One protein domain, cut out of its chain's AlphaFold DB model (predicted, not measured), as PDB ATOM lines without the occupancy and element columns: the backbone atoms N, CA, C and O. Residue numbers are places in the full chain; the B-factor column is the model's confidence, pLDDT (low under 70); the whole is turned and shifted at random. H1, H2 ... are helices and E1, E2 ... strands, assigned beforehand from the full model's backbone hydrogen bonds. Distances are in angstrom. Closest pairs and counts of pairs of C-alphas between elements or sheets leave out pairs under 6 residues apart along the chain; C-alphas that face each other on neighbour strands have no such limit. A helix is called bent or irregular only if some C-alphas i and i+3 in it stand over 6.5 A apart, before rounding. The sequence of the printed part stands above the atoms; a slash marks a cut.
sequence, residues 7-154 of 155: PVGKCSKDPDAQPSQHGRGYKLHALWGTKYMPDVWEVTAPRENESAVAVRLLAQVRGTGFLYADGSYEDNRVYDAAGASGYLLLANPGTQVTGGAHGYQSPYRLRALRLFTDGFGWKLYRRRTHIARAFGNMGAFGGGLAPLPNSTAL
ATOM      1  N   PRO A   7     120.938 115.211 159.552       54.38
ATOM      2  CA  PRO A   7     120.267 116.254 158.803       54.38
ATOM      3  C   PRO A   7     119.509 117.198 159.736       54.38
ATOM      4  O   PRO A   7     118.783 116.766 160.628       54.38
ATOM      5  N   VAL A   8     119.613 118.494 159.470       55.09
ATOM      6  CA  VAL A   8     118.705 119.499 160.031       55.09
ATOM      7  C   VAL A   8     117.693 119.933 158.980       55.09
ATOM      8  O   VAL A   8     117.961 119.917 157.774       55.09
ATOM      9  N   GLY A   9     116.512 120.354 159.439       50.81
ATOM     10  CA  GLY A   9     115.494 120.926 158.564       50.81
ATOM     11  C   GLY A   9     116.054 122.087 157.735       50.81
ATOM     12  O   GLY A   9     116.875 122.872 158.214       50.81
ATOM     13  N   LYS A  10     115.584 122.228 156.490       54.62
ATOM     14  CA  LYS A  10     116.048 123.274 155.553       54.62
ATOM     15  C   LYS A  10     115.882 124.701 156.101       54.62
ATOM     16  O   LYS A  10     116.614 125.592 155.684       54.62
ATOM     17  N   CYS A  11     114.962 124.896 157.046       50.91
ATOM     18  CA  CYS A  11     114.691 126.170 157.713       50.91
ATOM     19  C   CYS A  11     115.594 126.448 158.930       50.91
ATOM     20  O   CYS A  11     115.439 127.492 159.561       50.91
ATOM     21  N   SER A  12     116.512 125.539 159.284       48.75
ATOM     22  CA  SER A  12     117.457 125.774 160.376       48.75
ATOM     23  C   SER A  12     118.364 126.960 160.039       48.75
ATOM     24  O   SER A  12     118.990 127.002 158.976       48.75
ATOM     25  N   LYS A  13     118.417 127.942 160.943       61.25
ATOM     26  CA  LYS A  13     119.305 129.114 160.854       61.25
ATOM     27  C   LYS A  13     120.626 128.903 161.591       61.25
ATOM     28  O   LYS A  13     121.428 129.826 161.653       61.25
ATOM     29  N   ASP A  14     120.836 127.705 162.128       63.38
ATOM     30  CA  ASP A  14     122.033 127.364 162.878       63.38
ATOM     31  C   ASP A  14     123.283 127.483 161.981       63.38
ATOM     32  O   ASP A  14     123.326 126.845 160.912       63.38
ATOM     33  N   PRO A  15     124.257 128.334 162.350       64.12
ATOM     34  CA  PRO A  15     125.473 128.520 161.575       64.12
ATOM     35  C   PRO A  15     126.360 127.270 161.543       64.12
ATOM     36  O   PRO A  15     127.064 127.091 160.552       64.12
ATOM     37  N   ASP A  16     126.303 126.380 162.537       63.12
ATOM     38  CA  ASP A  16     127.186 125.203 162.598       63.12
ATOM     39  C   ASP A  16     126.646 124.019 161.793       63.12
ATOM     40  O   ASP A  16     127.402 123.171 161.304       63.12
ATOM     41  N   ALA A  17     125.340 124.014 161.534       59.66
ATOM     42  CA  ALA A  17     124.716 123.082 160.616       59.66
ATOM     43  C   ALA A  17     125.039 123.465 159.167       59.66
ATOM     44  O   ALA A  17     124.189 123.954 158.432       59.66
ATOM     45  N   GLN A  18     126.280 123.310 158.731       66.06
ATOM     46  CA  GLN A  18     126.712 123.737 157.401       66.06
ATOM     47  C   GLN A  18     126.224 122.769 156.303       66.06
ATOM     48  O   GLN A  18     126.039 121.572 156.542       66.06
ATOM     49  N   PRO A  19     126.011 123.244 155.065       61.94
ATOM     50  CA  PRO A  19     125.698 122.377 153.936       61.94
ATOM     51  C   PRO A  19     126.897 121.498 153.546       61.94
ATOM     52  O   PRO A  19     128.026 121.973 153.373       61.94
ATOM     53  N   SER A  20     126.634 120.208 153.345       65.69
ATOM     54  CA  SER A  20     127.568 119.215 152.806       65.69
ATOM     55  C   SER A  20     127.009 118.575 151.531       65.69
ATOM     56  O   SER A  20     125.833 118.752 151.212       65.69
ATOM     57  N   GLN A  21     127.824 117.777 150.829       62.53
ATOM     58  CA  GLN A  21     127.385 116.991 149.665       62.53
ATOM     59  C   GLN A  21     126.152 116.115 149.963       62.53
ATOM     60  O   GLN A  21     125.356 115.841 149.072       62.53
ATOM     61  N   HIS A  22     125.975 115.711 151.221       60.44
ATOM     62  CA  HIS A  22     124.917 114.806 151.667       60.44
ATOM     63  C   HIS A  22     123.783 115.531 152.416       60.44
ATOM     64  O   HIS A  22     122.965 114.890 153.071       60.44
ATOM     65  N   GLY A  23     123.731 116.865 152.331       64.31
ATOM     66  CA  GLY A  23     122.735 117.700 152.999       64.31
ATOM     67  C   GLY A  23     123.313 118.574 154.112       64.31
ATOM     68  O   GLY A  23     124.506 118.536 154.420       64.31
ATOM     69  N   ARG A  24     122.452 119.416 154.686       67.56
ATOM     70  CA  ARG A  24     122.773 120.316 155.801       67.56
ATOM     71  C   ARG A  24     122.610 119.562 157.114       67.56
ATOM     72  O   ARG A  24     121.571 118.933 157.303       67.56
ATOM     73  N   GLY A  25     123.604 119.600 157.995       72.62
ATOM     74  CA  GLY A  25     123.569 118.735 159.167       72.62
ATOM     75  C   GLY A  25     124.780 118.821 160.072       72.62
ATOM     76  O   GLY A  25     125.527 119.787 159.993       72.62
ATOM     77  N   TYR A  26     124.973 117.781 160.874       75.00
ATOM     78  CA  TYR A  26     126.129 117.565 161.743       75.00
ATOM     79  C   TYR A  26     126.784 116.209 161.467       75.00
ATOM     80  O   TYR A  26     126.210 115.360 160.789       75.00
ATOM     81  N   LYS A  27     127.977 115.976 162.003       75.88
ATOM     82  CA  LYS A  27     128.605 114.657 162.084       75.88
ATOM     83  C   LYS A  27     128.846 114.329 163.547       75.88
ATOM     84  O   LYS A  27     129.435 115.120 164.269       75.88
ATOM     85  N   LEU A  28     128.399 113.161 163.984       80.75
ATOM     86  CA  LEU A  28     128.790 112.627 165.285       80.75
ATOM     87  C   LEU A  28     130.069 111.812 165.098       80.75
ATOM     88  O   LEU A  28     130.099 110.926 164.249       80.75
ATOM     89  N   HIS A  29     131.083 112.125 165.893       81.69
ATOM     90  CA  HIS A  29     132.335 111.402 166.043       81.69
ATOM     91  C   HIS A  29     132.315 110.687 167.387       81.69
ATOM     92  O   HIS A  29     131.993 111.303 168.397       81.69
ATOM     93  N   ALA A  30     132.635 109.399 167.422       83.88
ATOM     94  CA  ALA A  30     132.606 108.637 168.667       83.88
ATOM     95  C   ALA A  30     133.715 107.588 168.724       83.88
ATOM     96  O   ALA A  30     133.980 106.930 167.715       83.88
ATOM     97  N   LEU A  31     134.280 107.416 169.922       83.31
ATOM     98  CA  LEU A  31     135.155 106.310 170.292       83.31
ATOM     99  C   LEU A  31     134.400 105.352 171.198       83.31
ATOM    100  O   LEU A  31     133.838 105.737 172.226       83.31
ATOM    101  N   TRP A  32     134.359 104.091 170.777       80.56
ATOM    102  CA  TRP A  32     133.513 103.079 171.392       80.56
ATOM    103  C   TRP A  32     134.343 101.907 171.901       80.56
ATOM    104  O   TRP A  32     134.920 101.156 171.115       80.56
ATOM    105  N   GLY A  33     134.370 101.733 173.220       77.88
ATOM    106  CA  GLY A  33     134.924 100.551 173.865       77.88
ATOM    107  C   GLY A  33     133.931  99.387 173.913       77.88
ATOM    108  O   GLY A  33     133.240  99.063 172.951       77.88
ATOM    109  N   THR A  34     133.859  98.713 175.056       72.50
ATOM    110  CA  THR A  34     133.000  97.531 175.258       72.50
ATOM    111  C   THR A  34     131.666  97.847 175.937       72.50
ATOM    112  O   THR A  34     130.863  96.944 176.163       72.50
ATOM    113  N   LYS A  35     131.424  99.116 176.283       71.75
ATOM    114  CA  LYS A  35     130.241  99.567 177.025       71.75
ATOM    115  C   LYS A  35     129.050  99.844 176.101       71.75
ATOM    116  O   LYS A  35     129.177  99.936 174.882       71.75
ATOM    117  N   TYR A  36     127.882 100.034 176.716       67.94
ATOM    118  CA  TYR A  36     126.633 100.387 176.029       67.94
ATOM    119  C   TYR A  36     126.582 101.830 175.505       67.94
ATOM    120  O   TYR A  36     125.712 102.142 174.698       67.94
ATOM    121  N   MET A  37     127.494 102.695 175.953       68.75
ATOM    122  CA  MET A  37     127.652 104.077 175.496       68.75
ATOM    123  C   MET A  37     129.089 104.302 175.007       68.75
ATOM    124  O   MET A  37     129.987 103.602 175.493       68.75
ATOM    125  N   PRO A  38     129.318 105.253 174.079       77.69
ATOM    126  CA  PRO A  38     130.668 105.619 173.680       77.69
ATOM    127  C   PRO A  38     131.448 106.159 174.877       77.69
ATOM    128  O   PRO A  38     130.883 106.836 175.738       77.69
ATOM    129  N   ASP A  39     132.747 105.869 174.922       82.31
ATOM    130  CA  ASP A  39     133.614 106.367 175.990       82.31
ATOM    131  C   ASP A  39     133.837 107.875 175.840       82.31
ATOM    132  O   ASP A  39     133.810 108.601 176.830       82.31
ATOM    133  N   VAL A  40     133.988 108.349 174.598       86.38
ATOM    134  CA  VAL A  40     134.004 109.775 174.246       86.38
ATOM    135  C   VAL A  40     133.311 109.996 172.909       86.38
ATOM    136  O   VAL A  40     133.345 109.138 172.021       86.38
ATOM    137  N   TRP A  41     132.677 111.152 172.755       86.38
ATOM    138  CA  TRP A  41     132.011 111.539 171.520       86.38
ATOM    139  C   TRP A  41     131.947 113.059 171.377       86.38
ATOM    140  O   TRP A  41     131.986 113.791 172.361       86.38
ATOM    141  N   GLU A  42     131.846 113.530 170.139       82.81
ATOM    142  CA  GLU A  42     131.736 114.944 169.789       82.81
ATOM    143  C   GLU A  42     130.828 115.082 168.561       82.81
ATOM    144  O   GLU A  42     130.905 114.278 167.632       82.81
ATOM    145  N   VAL A  43     129.959 116.092 168.542       82.44
ATOM    146  CA  VAL A  43     129.146 116.435 167.368       82.44
ATOM    147  C   VAL A  43     129.736 117.686 166.738       82.44
ATOM    148  O   VAL A  43     129.866 118.707 167.401       82.44
ATOM    149  N   THR A  44     130.093 117.607 165.462       81.44
ATOM    150  CA  THR A  44     130.775 118.680 164.736       81.44
ATOM    151  C   THR A  44     130.024 119.060 163.470       81.44
ATOM    152  O   THR A  44     129.166 118.324 162.966       81.44
ATOM    153  N   ALA A  45     130.355 120.230 162.925       78.94
ATOM    154  CA  ALA A  45     129.899 120.620 161.601       78.94
ATOM    155  C   ALA A  45     130.385 119.606 160.539       78.94
ATOM    156  O   ALA A  45     131.479 119.050 160.654       78.94
ATOM    157  N   PRO A  46     129.659 119.389 159.429       71.25
ATOM    158  CA  PRO A  46     129.959 118.304 158.489       71.25
ATOM    159  C   PRO A  46     131.298 118.423 157.760       71.25
ATOM    160  O   PRO A  46     131.777 117.444 157.182       71.25
ATOM    161  N   ARG A  47     131.850 119.639 157.713       75.88
ATOM    162  CA  ARG A  47     133.096 119.974 157.016       75.88
ATOM    163  C   ARG A  47     134.322 119.904 157.920       75.88
ATOM    164  O   ARG A  47     135.426 120.099 157.424       75.88
ATOM    165  N   GLU A  48     134.127 119.647 159.211       79.50
ATOM    166  CA  GLU A  48     135.230 119.540 160.153       79.50
ATOM    167  C   GLU A  48     136.167 118.397 159.739       79.50
ATOM    168  O   GLU A  48     135.732 117.335 159.278       79.50
ATOM    169  N   ASN A  49     137.472 118.637 159.868       81.81
ATOM    170  CA  ASN A  49     138.486 117.651 159.521       81.81
ATOM    171  C   ASN A  49     138.423 116.478 160.506       81.81
ATOM    172  O   ASN A  49     138.753 116.633 161.680       81.81
ATOM    173  N   GLU A  50     138.042 115.300 160.015       82.25
ATOM    174  CA  GLU A  50     137.814 114.114 160.846       82.25
ATOM    175  C   GLU A  50     139.067 113.720 161.647       82.25
ATOM    176  O   GLU A  50     138.951 113.395 162.826       82.25
ATOM    177  N   SER A  51     140.266 113.843 161.066       85.50
ATOM    178  CA  SER A  51     141.540 113.595 161.758       85.50
ATOM    179  C   SER A  51     141.821 114.616 162.864       85.50
ATOM    180  O   SER A  51     142.430 114.275 163.875       85.50
ATOM    181  N   ALA A  52     141.374 115.865 162.722       88.25
ATOM    182  CA  ALA A  52     141.499 116.847 163.799       88.25
ATOM    183  C   ALA A  52     140.564 116.504 164.970       88.25
ATOM    184  O   ALA A  52     141.003 116.514 166.120       88.25
ATOM    185  N   VAL A  53     139.312 116.125 164.680       86.88
ATOM    186  CA  VAL A  53     138.358 115.652 165.702       86.88
ATOM    187  C   VAL A  53     138.889 114.399 166.399       86.88
ATOM    188  O   VAL A  53     138.841 114.297 167.621       86.88
ATOM    189  N   ALA A  54     139.472 113.473 165.635       89.19
ATOM    190  CA  ALA A  54     140.104 112.260 166.145       89.19
ATOM    191  C   ALA A  54     141.123 112.545 167.248       89.19
ATOM    192  O   ALA A  54     141.071 111.954 168.322       89.19
ATOM    193  N   VAL A  55     142.042 113.476 166.982       93.00
ATOM    194  CA  VAL A  55     143.091 113.860 167.928       93.00
ATOM    195  C   VAL A  55     142.480 114.458 169.199       93.00
ATOM    196  O   VAL A  55     142.934 114.130 170.295       93.00
ATOM    197  N   ARG A  56     141.418 115.270 169.078       93.06
ATOM    198  CA  ARG A  56     140.693 115.830 170.236       93.06
ATOM    199  C   ARG A  56     140.013 114.753 171.078       93.06
ATOM    200  O   ARG A  56     140.056 114.834 172.304       93.06
ATOM    201  N   LEU A  57     139.402 113.753 170.446       89.81
ATOM    202  CA  LEU A  57     138.777 112.630 171.149       89.81
ATOM    203  C   LEU A  57     139.823 111.748 171.836       89.81
ATOM    204  O   LEU A  57     139.679 111.422 173.012       89.81
ATOM    205  N   LEU A  58     140.913 111.419 171.138       92.56
ATOM    206  CA  LEU A  58     142.003 110.611 171.687       92.56
ATOM    207  C   LEU A  58     142.650 111.288 172.899       92.56
ATOM    208  O   LEU A  58     142.909 110.632 173.904       92.56
ATOM    209  N   ALA A  59     142.801 112.615 172.877       93.19
ATOM    210  CA  ALA A  59     143.330 113.365 174.014       93.19
ATOM    211  C   ALA A  59     142.535 113.150 175.319       93.19
ATOM    212  O   ALA A  59     143.134 113.234 176.394       93.19
ATOM    213  N   GLN A  60     141.240 112.825 175.230       90.94
ATOM    214  CA  GLN A  60     140.324 112.651 176.364       90.94
ATOM    215  C   GLN A  60     140.278 111.221 176.918       90.94
ATOM    216  O   GLN A  60     139.725 111.006 177.995       90.94
ATOM    217  N   VAL A  61     140.861 110.242 176.221       89.12
ATOM    218  CA  VAL A  61     140.865 108.840 176.659       89.12
ATOM    219  C   VAL A  61     142.262 108.367 177.016       89.12
ATOM    220  O   VAL A  61     143.269 108.818 176.472       89.12
ATOM    221  N   ARG A  62     142.335 107.420 177.946       91.19
ATOM    222  CA  ARG A  62     143.561 106.698 178.273       91.19
ATOM    223  C   ARG A  62     143.233 105.228 178.421       91.19
ATOM    224  O   ARG A  62     142.238 104.872 179.050       91.19
ATOM    225  N   GLY A  63     144.090 104.384 177.876       87.00
ATOM    226  CA  GLY A  63     143.949 102.951 178.033       87.00
ATOM    227  C   GLY A  63     145.003 102.196 177.256       87.00
ATOM    228  O   GLY A  63     146.052 102.729 176.922       87.00
ATOM    229  N   THR A  64     144.721 100.925 177.004       88.19
ATOM    230  CA  THR A  64     145.624 100.031 176.284       88.19
ATOM    231  C   THR A  64     144.834  99.153 175.336       88.19
ATOM    232  O   THR A  64     143.718  98.743 175.658       88.19
ATOM    233  N   GLY A  65     145.435  98.795 174.206       88.94
ATOM    234  CA  GLY A  65     144.856  97.841 173.266       88.94
ATOM    235  C   GLY A  65     144.816  98.379 171.846       88.94
ATOM    236  O   GLY A  65     145.634  99.216 171.467       88.94
ATOM    237  N   PHE A  66     143.872  97.863 171.061       89.38
ATOM    238  CA  PHE A  66     143.733  98.190 169.647       89.38
ATOM    239  C   PHE A  66     142.540  99.099 169.409       89.38
ATOM    240  O   PHE A  66     141.447  98.836 169.913       89.38
ATOM    241  N   LEU A  67     142.773 100.112 168.589       89.62
ATOM    242  CA  LEU A  67     141.773 101.034 168.085       89.62
ATOM    243  C   LEU A  67     141.515 100.721 166.602       89.62
ATOM    244  O   LEU A  67     142.443 100.369 165.878       89.62
ATOM    245  N   TYR A  68     140.259 100.740 166.161       87.62
ATOM    246  CA  TYR A  68     139.840 100.399 164.801       87.62
ATOM    247  C   TYR A  68     139.204 101.585 164.087       87.62
ATOM    248  O   TYR A  68     138.107 102.035 164.418       87.62
ATOM    249  N   ALA A  69     139.830 101.977 162.989       84.62
ATOM    250  CA  ALA A  69     139.441 103.151 162.236       84.62
ATOM    251  C   ALA A  69     139.185 102.842 160.764       84.62
ATOM    252  O   ALA A  69     139.715 101.880 160.201       84.62
ATOM    253  N   ASP A  70     138.385 103.669 160.094       81.88
ATOM    254  CA  ASP A  70     138.355 103.630 158.632       81.88
ATOM    255  C   ASP A  70     139.648 104.208 158.032       81.88
ATOM    256  O   ASP A  70     140.411 104.897 158.706       81.88
ATOM    257  N   GLY A  71     139.895 103.933 156.751       79.06
ATOM    258  CA  GLY A  71     141.069 104.447 156.038       79.06
ATOM    259  C   GLY A  71     141.134 105.977 155.949       79.06
ATOM    260  O   GLY A  71     142.202 106.511 155.678       79.06
ATOM    261  N   SER A  72     140.039 106.704 156.214       79.50
ATOM    262  CA  SER A  72     140.068 108.176 156.301       79.50
ATOM    263  C   SER A  72     140.918 108.701 157.460       79.50
ATOM    264  O   SER A  72     141.334 109.853 157.429       79.50
ATOM    265  N   TYR A  73     141.205 107.856 158.448       86.00
ATOM    266  CA  TYR A  73     142.028 108.182 159.610       86.00
ATOM    267  C   TYR A  73     143.451 107.629 159.503       86.00
ATOM    268  O   TYR A  73     144.170 107.529 160.499       86.00
ATOM    269  N   GLU A  74     143.862 107.252 158.293       87.31
ATOM    270  CA  GLU A  74     145.255 106.978 157.970       87.31
ATOM    271  C   GLU A  74     146.028 108.307 157.915       87.31
ATOM    272  O   GLU A  74     146.255 108.890 156.857       87.31
ATOM    273  N   ASP A  75     146.372 108.817 159.098       88.38
ATOM    274  CA  ASP A  75     147.160 110.031 159.285       88.38
ATOM    275  C   ASP A  75     148.121 109.845 160.466       88.38
ATOM    276  O   ASP A  75     147.720 109.470 161.573       88.38
ATOM    277  N   ASN A  76     149.405 110.150 160.247       91.12
ATOM    278  CA  ASN A  76     150.456 110.097 161.266       91.12
ATOM    279  C   ASN A  76     150.077 110.810 162.573       91.12
ATOM    280  O   ASN A  76     150.401 110.307 163.646       91.12
ATOM    281  N   ARG A  77     149.371 111.946 162.503       92.94
ATOM    282  CA  ARG A  77     148.946 112.710 163.688       92.94
ATOM    283  C   ARG A  77     147.964 111.927 164.553       92.94
ATOM    284  O   ARG A  77     148.033 111.993 165.776       92.94
ATOM    285  N   VAL A  78     147.069 111.173 163.919       93.25
ATOM    286  CA  VAL A  78     146.082 110.337 164.615       93.25
ATOM    287  C   VAL A  78     146.774 109.125 165.237       93.25
ATOM    288  O   VAL A  78     146.498 108.791 166.387       93.25
ATOM    289  N   TYR A  79     147.736 108.519 164.532       94.69
ATOM    290  CA  TYR A  79     148.572 107.450 165.086       94.69
ATOM    291  C   TYR A  79     149.381 107.908 166.308       94.69
ATOM    292  O   TYR A  79     149.422 107.191 167.308       94.69
ATOM    293  N   ASP A  80     149.985 109.097 166.258       95.88
ATOM    294  CA  ASP A  80     150.732 109.658 167.389       95.88
ATOM    295  C   ASP A  80     149.818 109.975 168.577       95.88
ATOM    296  O   ASP A  80     150.152 109.639 169.713       95.88
ATOM    297  N   ALA A  81     148.635 110.548 168.332       95.38
ATOM    298  CA  ALA A  81     147.651 110.807 169.382       95.38
ATOM    299  C   ALA A  81     147.132 109.511 170.028       95.38
ATOM    300  O   ALA A  81     146.995 109.440 171.252       95.38
ATOM    301  N   ALA A  82     146.889 108.465 169.233       94.81
ATOM    302  CA  ALA A  82     146.482 107.157 169.740       94.81
ATOM    303  C   ALA A  82     147.589 106.535 170.597       94.81
ATOM    304  O   ALA A  82     147.331 106.092 171.717       94.81
ATOM    305  N   GLY A  83     148.831 106.597 170.109       95.06
ATOM    306  CA  GLY A  83     150.012 106.134 170.823       95.06
ATOM    307  C   GLY A  83     150.239 106.855 172.152       95.06
ATOM    308  O   GLY A  83     150.471 106.203 173.169       95.06
ATOM    309  N   ALA A  84     150.095 108.183 172.170       95.38
ATOM    310  CA  ALA A  84     150.160 109.000 173.384       95.38
ATOM    311  C   ALA A  84     149.036 108.670 174.383       95.38
ATOM    312  O   ALA A  84     149.206 108.817 175.593       95.38
ATOM    313  N   SER A  85     147.902 108.181 173.880       93.25
ATOM    314  CA  SER A  85     146.752 107.753 174.682       93.25
ATOM    315  C   SER A  85     146.849 106.291 175.146       93.25
ATOM    316  O   SER A  85     145.983 105.826 175.887       93.25
ATOM    317  N   GLY A  86     147.919 105.589 174.748       93.38
ATOM    318  CA  GLY A  86     148.241 104.209 175.127       93.38
ATOM    319  C   GLY A  86     147.688 103.130 174.187       93.38
ATOM    320  O   GLY A  86     147.807 101.935 174.462       93.38
ATOM    321  N   TYR A  87     147.132 103.523 173.044       93.81
ATOM    322  CA  TYR A  87     146.510 102.620 172.086       93.81
ATOM    323  C   TYR A  87     147.340 102.416 170.814       93.81
ATOM    324  O   TYR A  87     148.119 103.275 170.404       93.81
ATOM    325  N   LEU A  88     147.120 101.285 170.137       94.00
ATOM    326  CA  LEU A  88     147.582 101.065 168.768       94.00
ATOM    327  C   LEU A  88     146.406 101.157 167.792       94.00
ATOM    328  O   LEU A  88     145.551 100.272 167.749       94.00
ATOM    329  N   LEU A  89     146.391 102.221 166.993       93.12
ATOM    330  CA  LEU A  89     145.407 102.420 165.934       93.12
ATOM    331  C   LEU A  89     145.630 101.435 164.781       93.12
ATOM    332  O   LEU A  89     146.759 101.191 164.364       93.12
ATOM    333  N   LEU A  90     144.542 100.896 164.244       91.50
ATOM    334  CA  LEU A  90     144.490 100.055 163.058       91.50
ATOM    335  C   LEU A  90     143.484 100.675 162.084       91.50
ATOM    336  O   LEU A  90     142.292 100.365 162.126       91.50
ATOM    337  N   ALA A  91     143.970 101.556 161.211       88.88
ATOM    338  CA  ALA A  91     143.226 102.051 160.055       88.88
ATOM    339  C   ALA A  91     143.572 101.210 158.817       88.88
ATOM    340  O   ALA A  91     144.685 100.696 158.720       88.88
ATOM    341  N   ASN A  92     142.641 101.054 157.868       86.38
ATOM    342  CA  ASN A  92     142.940 100.355 156.613       86.38
ATOM    343  C   ASN A  92     144.024 101.132 155.840       86.38
ATOM    344  O   ASN A  92     143.725 102.238 155.391       86.38
ATOM    345  N   PRO A  93     145.226 100.564 155.625       80.62
ATOM    346  CA  PRO A  93     146.318 101.261 154.941       80.62
ATOM    347  C   PRO A  93     146.107 101.394 153.421       80.62
ATOM    348  O   PRO A  93     146.935 101.976 152.724       80.62
ATOM    349  N   GLY A  94     145.021 100.836 152.869       77.06
ATOM    350  CA  GLY A  94     144.744 100.870 151.436       77.06
ATOM    351  C   GLY A  94     145.857 100.196 150.629       77.06
ATOM    352  O   GLY A  94     146.321  99.111 150.979       77.06
ATOM    353  N   THR A  95     146.291 100.837 149.543       66.50
ATOM    354  CA  THR A  95     147.439 100.393 148.732       66.50
ATOM    355  C   THR A  95     148.787 100.855 149.295       66.50
ATOM    356  O   THR A  95     149.830 100.419 148.815       66.50
ATOM    357  N   GLN A  96     148.797 101.694 150.336       61.19
ATOM    358  CA  GLN A  96     149.995 102.286 150.943       61.19
ATOM    359  C   GLN A  96     150.566 101.407 152.068       61.19
ATOM    360  O   GLN A  96     150.980 101.892 153.120       61.19
ATOM    361  N   VAL A  97     150.603 100.090 151.846       56.91
ATOM    362  CA  VAL A  97     151.152  99.121 152.814       56.91
ATOM    363  C   VAL A  97     152.678  99.261 152.939       56.91
ATOM    364  O   VAL A  97     153.268  98.938 153.967       56.91
ATOM    365  N   THR A  98     153.327  99.796 151.908       50.09
ATOM    366  CA  THR A  98     154.753 100.111 151.877       50.09
ATOM    367  C   THR A  98     154.970 101.554 152.329       50.09
ATOM    368  O   THR A  98     154.563 102.496 151.653       50.09
ATOM    369  N   GLY A  99     155.618 101.734 153.484       51.94
ATOM    370  CA  GLY A  99     155.958 103.030 154.088       51.94
ATOM    371  C   GLY A  99     156.983 103.849 153.290       51.94
ATOM    372  O   GLY A  99     158.029 104.200 153.822       51.94
ATOM    373  N   GLY A 100     156.691 104.169 152.030       51.28
ATOM    374  CA  GLY A 100     157.624 104.765 151.071       51.28
ATOM    375  C   GLY A 100     157.544 106.284 150.889       51.28
ATOM    376  O   GLY A 100     158.124 106.793 149.937       51.28
ATOM    377  N   ALA A 101     156.832 107.033 151.734       56.06
ATOM    378  CA  ALA A 101     156.809 108.494 151.611       56.06
ATOM    379  C   ALA A 101     158.032 109.129 152.299       56.06
ATOM    380  O   ALA A 101     158.311 108.805 153.451       56.06
ATOM    381  N   HIS A 102     158.697 110.083 151.629       60.34
ATOM    382  CA  HIS A 102     159.856 110.867 152.111       60.34
ATOM    383  C   HIS A 102     159.573 111.788 153.326       60.34
ATOM    384  O   HIS A 102     160.380 112.658 153.647       60.34
ATOM    385  N   GLY A 103     158.427 111.633 153.989       76.31
ATOM    386  CA  GLY A 103     158.016 112.424 155.146       76.31
ATOM    387  C   GLY A 103     158.105 111.643 156.455       76.31
ATOM    388  O   GLY A 103     158.352 110.437 156.469       76.31
ATOM    389  N   TYR A 104     157.858 112.343 157.563       87.88
ATOM    390  CA  TYR A 104     157.713 111.714 158.873       87.88
ATOM    391  C   TYR A 104     156.689 110.573 158.820       87.88
ATOM    392  O   TYR A 104     155.612 110.714 158.233       87.88
ATOM    393  N   GLN A 105     157.025 109.454 159.461       88.50
ATOM    394  CA  GLN A 105     156.102 108.356 159.700       88.50
ATOM    395  C   GLN A 105     156.047 108.069 161.186       88.50
ATOM    396  O   GLN A 105     157.075 107.833 161.820       88.50
ATOM    397  N   SER A 106     154.829 108.060 161.717       91.69
ATOM    398  CA  SER A 106     154.603 107.732 163.113       91.69
ATOM    399  C   SER A 106     155.156 106.333 163.418       91.69
ATOM    400  O   SER A 106     154.854 105.379 162.686       91.69
ATOM    401  N   PRO A 107     155.915 106.151 164.515       93.50
ATOM    402  CA  PRO A 107     156.355 104.821 164.930       93.50
ATOM    403  C   PRO A 107     155.161 103.897 165.232       93.50
ATOM    404  O   PRO A 107     155.253 102.681 165.045       93.50
ATOM    405  N   TYR A 108     154.017 104.458 165.635       94.44
ATOM    406  CA  TYR A 108     152.772 103.719 165.849       94.44
ATOM    407  C   TYR A 108     152.134 103.283 164.524       94.44
ATOM    408  O   TYR A 108     151.676 102.145 164.419       94.44
ATOM    409  N   ARG A 109     152.198 104.127 163.485       92.44
ATOM    410  CA  ARG A 109     151.781 103.762 162.120       92.44
ATOM    411  C   ARG A 109     152.622 102.618 161.561       92.44
ATOM    412  O   ARG A 109     152.073 101.646 161.052       92.44
ATOM    413  N   LEU A 110     153.945 102.679 161.709       91.69
ATOM    414  CA  LEU A 110     154.849 101.607 161.272       91.69
ATOM    415  C   LEU A 110     154.563 100.276 161.984       91.69
ATOM    416  O   LEU A 110     154.572  99.216 161.355       91.69
ATOM    417  N   ARG A 111     154.252 100.319 163.287       92.44
ATOM    418  CA  ARG A 111     153.808  99.133 164.037       92.44
ATOM    419  C   ARG A 111     152.492  98.577 163.500       92.44
ATOM    420  O   ARG A 111     152.397  97.370 163.302       92.44
ATOM    421  N   ALA A 112     151.505  99.432 163.239       91.44
ATOM    422  CA  ALA A 112     150.231  99.016 162.662       91.44
ATOM    423  C   ALA A 112     150.416  98.364 161.281       91.44
ATOM    424  O   ALA A 112     149.889  97.278 161.040       91.44
ATOM    425  N   LEU A 113     151.232  98.968 160.409       90.25
ATOM    426  CA  LEU A 113     151.563  98.422 159.090       90.25
ATOM    427  C   LEU A 113     152.203  97.038 159.188       90.25
ATOM    428  O   LEU A 113     151.790  96.136 158.465       90.25
ATOM    429  N   ARG A 114     153.136  96.828 160.124       91.00
ATOM    430  CA  ARG A 114     153.735  95.505 160.354       91.00
ATOM    431  C   ARG A 114     152.676  94.448 160.676       91.00
ATOM    432  O   ARG A 114     152.705  93.368 160.100       91.00
ATOM    433  N   LEU A 115     151.692  94.780 161.515       90.69
ATOM    434  CA  LEU A 115     150.591  93.860 161.817       90.69
ATOM    435  C   LEU A 115     149.743  93.547 160.579       90.69
ATOM    436  O   LEU A 115     149.299  92.408 160.423       90.69
ATOM    437  N   PHE A 116     149.501  94.527 159.704       89.62
ATOM    438  CA  PHE A 116     148.796  94.292 158.443       89.62
ATOM    439  C   PHE A 116     149.600  93.413 157.480       89.62
ATOM    440  O   PHE A 116     149.016  92.497 156.897       89.62
ATOM    441  N   THR A 117     150.913  93.633 157.366       88.44
ATOM    442  CA  THR A 117     151.829  92.808 156.561       88.44
ATOM    443  C   THR A 117     151.844  91.359 157.040       88.44
ATOM    444  O   THR A 117     151.721  90.444 156.230       88.44
ATOM    445  N   ASP A 118     151.872  91.143 158.355       87.19
ATOM    446  CA  ASP A 118     151.855  89.807 158.967       87.19
ATOM    447  C   ASP A 118     150.455  89.147 158.924       87.19
ATOM    448  O   ASP A 118     150.237  88.050 159.446       87.19
ATOM    449  N   GLY A 119     149.449  89.821 158.353       86.38
ATOM    450  CA  GLY A 119     148.072  89.337 158.232       86.38
ATOM    451  C   GLY A 119     147.244  89.395 159.524       86.38
ATOM    452  O   GLY A 119     146.011  89.347 159.474       86.38
ATOM    453  N   PHE A 120     147.878  89.536 160.691       87.69
ATOM    454  CA  PHE A 120     147.197  89.635 161.985       87.69
ATOM    455  C   PHE A 120     146.326  90.895 162.094       87.69
ATOM    456  O   PHE A 120     145.189  90.824 162.565       87.69
ATOM    457  N   GLY A 121     146.812  92.019 161.568       85.81
ATOM    458  CA  GLY A 121     146.088  93.286 161.488       85.81
ATOM    459  C   GLY A 121     144.756  93.123 160.763       85.81
ATOM    460  O   GLY A 121     143.732  93.558 161.273       85.81
ATOM    461  N   TRP A 122     144.715  92.369 159.657       87.69
ATOM    462  CA  TRP A 122     143.470  92.080 158.938       87.69
ATOM    463  C   TRP A 122     142.484  91.228 159.746       87.69
ATOM    464  O   TRP A 122     141.274  91.448 159.662       87.69
ATOM    465  N   LYS A 123     142.970  90.274 160.553       87.19
ATOM    466  CA  LYS A 123     142.113  89.465 161.439       87.19
ATOM    467  C   LYS A 123     141.453  90.329 162.512       87.19
ATOM    468  O   LYS A 123     140.257  90.178 162.762       87.19
ATOM    469  N   LEU A 124     142.214  91.241 163.115       83.06
ATOM    470  CA  LEU A 124     141.693  92.199 164.088       83.06
ATOM    471  C   LEU A 124     140.739  93.196 163.419       83.06
ATOM    472  O   LEU A 124     139.617  93.382 163.882       83.06
ATOM    473  N   TYR A 125     141.127  93.745 162.270       82.44
ATOM    474  CA  TYR A 125     140.359  94.742 161.528       82.44
ATOM    475  C   TYR A 125     138.961  94.258 161.121       82.44
ATOM    476  O   TYR A 125     137.999  95.025 161.146       82.44
ATOM    477  N   ARG A 126     138.794  92.960 160.820       82.25
ATOM    478  CA  ARG A 126     137.477  92.358 160.526       82.25
ATOM    479  C   ARG A 126     136.473  92.491 161.678       82.25
ATOM    480  O   ARG A 126     135.266  92.527 161.420       82.25
ATOM    481  N   ARG A 127     136.939  92.623 162.928       74.19
ATOM    482  CA  ARG A 127     136.078  92.822 164.108       74.19
ATOM    483  C   ARG A 127     135.330  94.160 164.073       74.19
ATOM    484  O   ARG A 127     134.278  94.264 164.699       74.19
ATOM    485  N   ARG A 128     135.765  95.122 163.240       73.62
ATOM    486  CA  ARG A 128     135.052  96.393 163.013       73.62
ATOM    487  C   ARG A 128     133.614  96.211 162.522       73.62
ATOM    488  O   ARG A 128     132.782  97.091 162.696       73.62
ATOM    489  N   THR A 129     133.303  95.068 161.905       65.88
ATOM    490  CA  THR A 129     131.958  94.766 161.389       65.88
ATOM    491  C   THR A 129     130.896  94.863 162.487       65.88
ATOM    492  O   THR A 129     129.776  95.285 162.219       65.88
ATOM    493  N   HIS A 130     131.248  94.522 163.731       64.50
ATOM    494  CA  HIS A 130     130.339  94.664 164.865       64.50
ATOM    495  C   HIS A 130     129.995  96.137 165.152       64.50
ATOM    496  O   HIS A 130     128.841  96.448 165.423       64.50
ATOM    497  N   ILE A 131     130.956  97.052 164.991       64.25
ATOM    498  CA  ILE A 131     130.770  98.503 165.162       64.25
ATOM    499  C   ILE A 131     129.842  99.047 164.074       64.25
ATOM    500  O   ILE A 131     128.856  99.718 164.372       64.25
ATOM    501  N   ALA A 132     130.100  98.694 162.811       63.38
ATOM    502  CA  ALA A 132     129.247  99.098 161.693       63.38
ATOM    503  C   ALA A 132     127.801  98.593 161.859       63.38
ATOM    504  O   ALA A 132     126.855  99.303 161.527       63.38
ATOM    505  N   ARG A 133     127.620  97.389 162.421       61.94
ATOM    506  CA  ARG A 133     126.300  96.842 162.767       61.94
ATOM    507  C   ARG A 133     125.652  97.567 163.945       61.94
ATOM    508  O   ARG A 133     124.456  97.811 163.882       61.94
ATOM    509  N   ALA A 134     126.406  97.936 164.980       62.34
ATOM    510  CA  ALA A 134     125.885  98.705 166.110       62.34
ATOM    511  C   ALA A 134     125.367 100.081 165.655       62.34
ATOM    512  O   ALA A 134     124.221 100.419 165.935       62.34
ATOM    513  N   PHE A 135     126.147 100.816 164.852       58.31
ATOM    514  CA  PHE A 135     125.696 102.080 164.258       58.31
ATOM    515  C   PHE A 135     124.555 101.893 163.253       58.31
ATOM    516  O   PHE A 135     123.616 102.686 163.240       58.31
ATOM    517  N   GLY A 136     124.592 100.827 162.448       54.62
ATOM    518  CA  GLY A 136     123.491 100.464 161.555       54.62
ATOM    519  C   GLY A 136     122.182 100.216 162.311       54.62
ATOM    520  O   GLY A 136     121.147 100.753 161.930       54.62
ATOM    521  N   ASN A 137     122.239  99.479 163.422       56.28
ATOM    522  CA  ASN A 137     121.089  99.218 164.287       56.28
ATOM    523  C   ASN A 137     120.600 100.492 164.989       56.28
ATOM    524  O   ASN A 137     119.398 100.734 165.038       56.28
ATOM    525  N   MET A 138     121.510 101.339 165.484       55.78
ATOM    526  CA  MET A 138     121.150 102.616 166.112       55.78
ATOM    527  C   MET A 138     120.473 103.582 165.136       55.78
ATOM    528  O   MET A 138     119.553 104.291 165.538       55.78
ATOM    529  N   GLY A 139     120.884 103.584 163.866       50.78
ATOM    530  CA  GLY A 139     120.259 104.379 162.807       50.78
ATOM    531  C   GLY A 139     118.942 103.816 162.262       50.78
ATOM    532  O   GLY A 139     118.211 104.542 161.595       50.78
ATOM    533  N   ALA A 140     118.641 102.537 162.518       48.28
ATOM    534  CA  ALA A 140     117.436 101.850 162.043       48.28
ATOM    535  C   ALA A 140     116.350 101.677 163.126       48.28
ATOM    536  O   ALA A 140     115.192 101.425 162.799       48.28
ATOM    537  N   PHE A 141     116.693 101.806 164.412       45.06
ATOM    538  CA  PHE A 141     115.748 101.666 165.522       45.06
ATOM    539  C   PHE A 141     114.881 102.924 165.685       45.06
ATOM    540  O   PHE A 141     115.413 103.998 165.950       45.06
ATOM    541  N   GLY A 142     113.550 102.785 165.590       40.09
ATOM    542  CA  GLY A 142     112.561 103.881 165.606       40.09
ATOM    543  C   GLY A 142     112.577 104.813 166.832       40.09
ATOM    544  O   GLY A 142     112.092 105.934 166.734       40.09
ATOM    545  N   GLY A 143     113.165 104.381 167.955       45.56
ATOM    546  CA  GLY A 143     113.424 105.202 169.152       45.56
ATOM    547  C   GLY A 143     114.912 105.482 169.422       45.56
ATOM    548  O   GLY A 143     115.264 105.913 170.513       45.56
ATOM    549  N   GLY A 144     115.788 105.160 168.466       51.66
ATOM    550  CA  GLY A 144     117.236 105.391 168.499       51.66
ATOM    551  C   GLY A 144     117.580 106.666 167.737       51.66
ATOM    552  O   GLY A 144     116.844 107.639 167.802       51.66
ATOM    553  N   LEU A 145     118.642 106.663 166.936       47.31
ATOM    554  CA  LEU A 145     118.941 107.761 166.005       47.31
ATOM    555  C   LEU A 145     117.974 107.794 164.793       47.31
ATOM    556  O   LEU A 145     118.199 108.526 163.838       47.31
ATOM    557  N   ALA A 146     116.872 107.036 164.777       41.56
ATOM    558  CA  ALA A 146     115.902 107.089 163.675       41.56
ATOM    559  C   ALA A 146     115.163 108.437 163.521       41.56
ATOM    560  O   ALA A 146     114.899 108.812 162.377       41.56
ATOM    561  N   PRO A 147     114.874 109.220 164.584       40.03
ATOM    562  CA  PRO A 147     114.419 110.603 164.436       40.03
ATOM    563  C   PRO A 147     115.560 111.592 164.106       40.03
ATOM    564  O   PRO A 147     115.279 112.752 163.817       40.03
ATOM    565  N   LEU A 148     116.834 111.163 164.147       36.72
ATOM    566  CA  LEU A 148     118.049 111.987 163.986       36.72
ATOM    567  C   LEU A 148     119.210 111.167 163.364       36.72
ATOM    568  O   LEU A 148     120.007 110.596 164.107       36.72
ATOM    569  N   PRO A 149     119.353 111.050 162.030       38.94
ATOM    570  CA  PRO A 149     120.176 109.968 161.485       38.94
ATOM    571  C   PRO A 149     121.695 110.233 161.423       38.94
ATOM    572  O   PRO A 149     122.162 111.017 160.611       38.94
ATOM    573  N   ASN A 150     122.424 109.406 162.181       37.56
ATOM    574  CA  ASN A 150     123.686 108.701 161.871       37.56
ATOM    575  C   ASN A 150     125.046 109.432 161.958       37.56
ATOM    576  O   ASN A 150     125.182 110.622 161.718       37.56
ATOM    577  N   SER A 151     126.071 108.653 162.321       34.38
ATOM    578  CA  SER A 151     127.361 109.081 162.875       34.38
ATOM    579  C   SER A 151     128.559 108.297 162.313       34.38
ATOM    580  O   SER A 151     128.401 107.190 161.796       34.38
ATOM    581  N   THR A 152     129.759 108.869 162.424       36.66
ATOM    582  CA  THR A 152     131.063 108.292 162.053       36.66
ATOM    583  C   THR A 152     131.825 107.908 163.323       36.66
ATOM    584  O   THR A 152     131.894 108.698 164.257       36.66
ATOM    585  N   ALA A 153     132.450 106.730 163.381       37.06
ATOM    586  CA  ALA A 153     133.264 106.340 164.534       37.06
ATOM    587  C   ALA A 153     134.727 106.104 164.171       37.06
ATOM    588  O   ALA A 153     135.047 105.519 163.134       37.06
ATOM    589  N   LEU A 154     135.572 106.538 165.096       31.33
ATOM    590  CA  LEU A 154     136.943 106.115 165.283       31.33
ATOM    591  C   LEU A 154     136.962 105.297 166.554       31.33
ATOM    592  O   LEU A 154     136.747 105.871 167.615       31.33
TER     593      LEU A 154
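Overview. This is residues 7 to 154 of the 155 residues of an uncharacterized protein of Gemmata massiliana (UniProt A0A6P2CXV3). A strand hairpin, E1 and E2, and a small parallel pair of strands, E3 and E4, are joined in an arc by two helices set side by side, H1 by the hairpin and H2 by E4. The long helix H4 runs along the side of the arc where E3 is, H3 packs on E4 at one end and makes a corner with H4, and residues 152 to 153, near the end of the printed part, pair with residues 29 to 30 of E1, parallel, inside the arc. The printed part has 148 residues with four named helices and four named strands, in the order E1 E2 H1 E3 H2 E4 H3 H4; the class is mixed, helices and strands. Each sheet has two strands, E1 - E2 antiparallel and E3 - E4 parallel. The whole is compact, with a radius of gyration of the C-alphas of 16.5 A, yet elongated in outline, spanning 50 by 32 by 29 A.

Along the chain. E1, residues 23 to 31, is 24.1 A long and begins at C-alpha 23, (122.735, 117.700, 152.999). E2, residues 40 to 44, measures 13.4 A. E3, residues 65 to 69, measures 13.4 A and E4, residues 87 to 91, 12.5 A. H1, residues 50 to 59, measures 14.3 A; H2, residues 76 to 84, 12.2 A; H3, residues 107 to 117, 15.3 A. H4, residues 120 to 140, is 32.2 A long and ends at C-alpha 140, (117.436, 101.850, 162.043). H4 is neither bent nor irregular, but only just: C-alphas 126 and 129 are 6.1 A apart.

Arrangement. E1 and E2 form a hairpin, with N 29 and O 42 within hydrogen-bond range at 2.8 A. The closest C-alphas of E2 and H1 are those of Val 40 and Leu 57, 6.4 A apart. H1 and H2 touch, closest at the C-alphas of Val 55 and Ala 81, 5.7 A, at a shallow tilt of 13 degrees, the same way. E3, H2 and E4 form a strand-helix-strand unit, two parallel neighbour strands with a helix between, and its crossover is right-handed; N 90 and O 67 are 2.7 A apart. H3 touches H2, closest at the C-alphas of Tyr 108 and Tyr 79, 5.7 A, about perpendicular at 78 degrees. H3 and H4 touch only at the corner, closest at the C-alphas of Leu 115 and Gly 121, 4.6 A. H4 is apart from E1 and E2. Every O i to N i+4 pair is within hydrogen-bond range in H1, H2 and H3; in H4, 12 of 17 are.

Size, cuts and confidence. The C-alphas farthest apart, those of Cys 11 and Asp 118, are 52.0 A apart. The printed part has no cut. The link from E4 to H3 is long. Mean pLDDT of the printed part is 74.7, with residues 7 to 24, 36 to 37, 95 to 102 and 129 to 154 under 70.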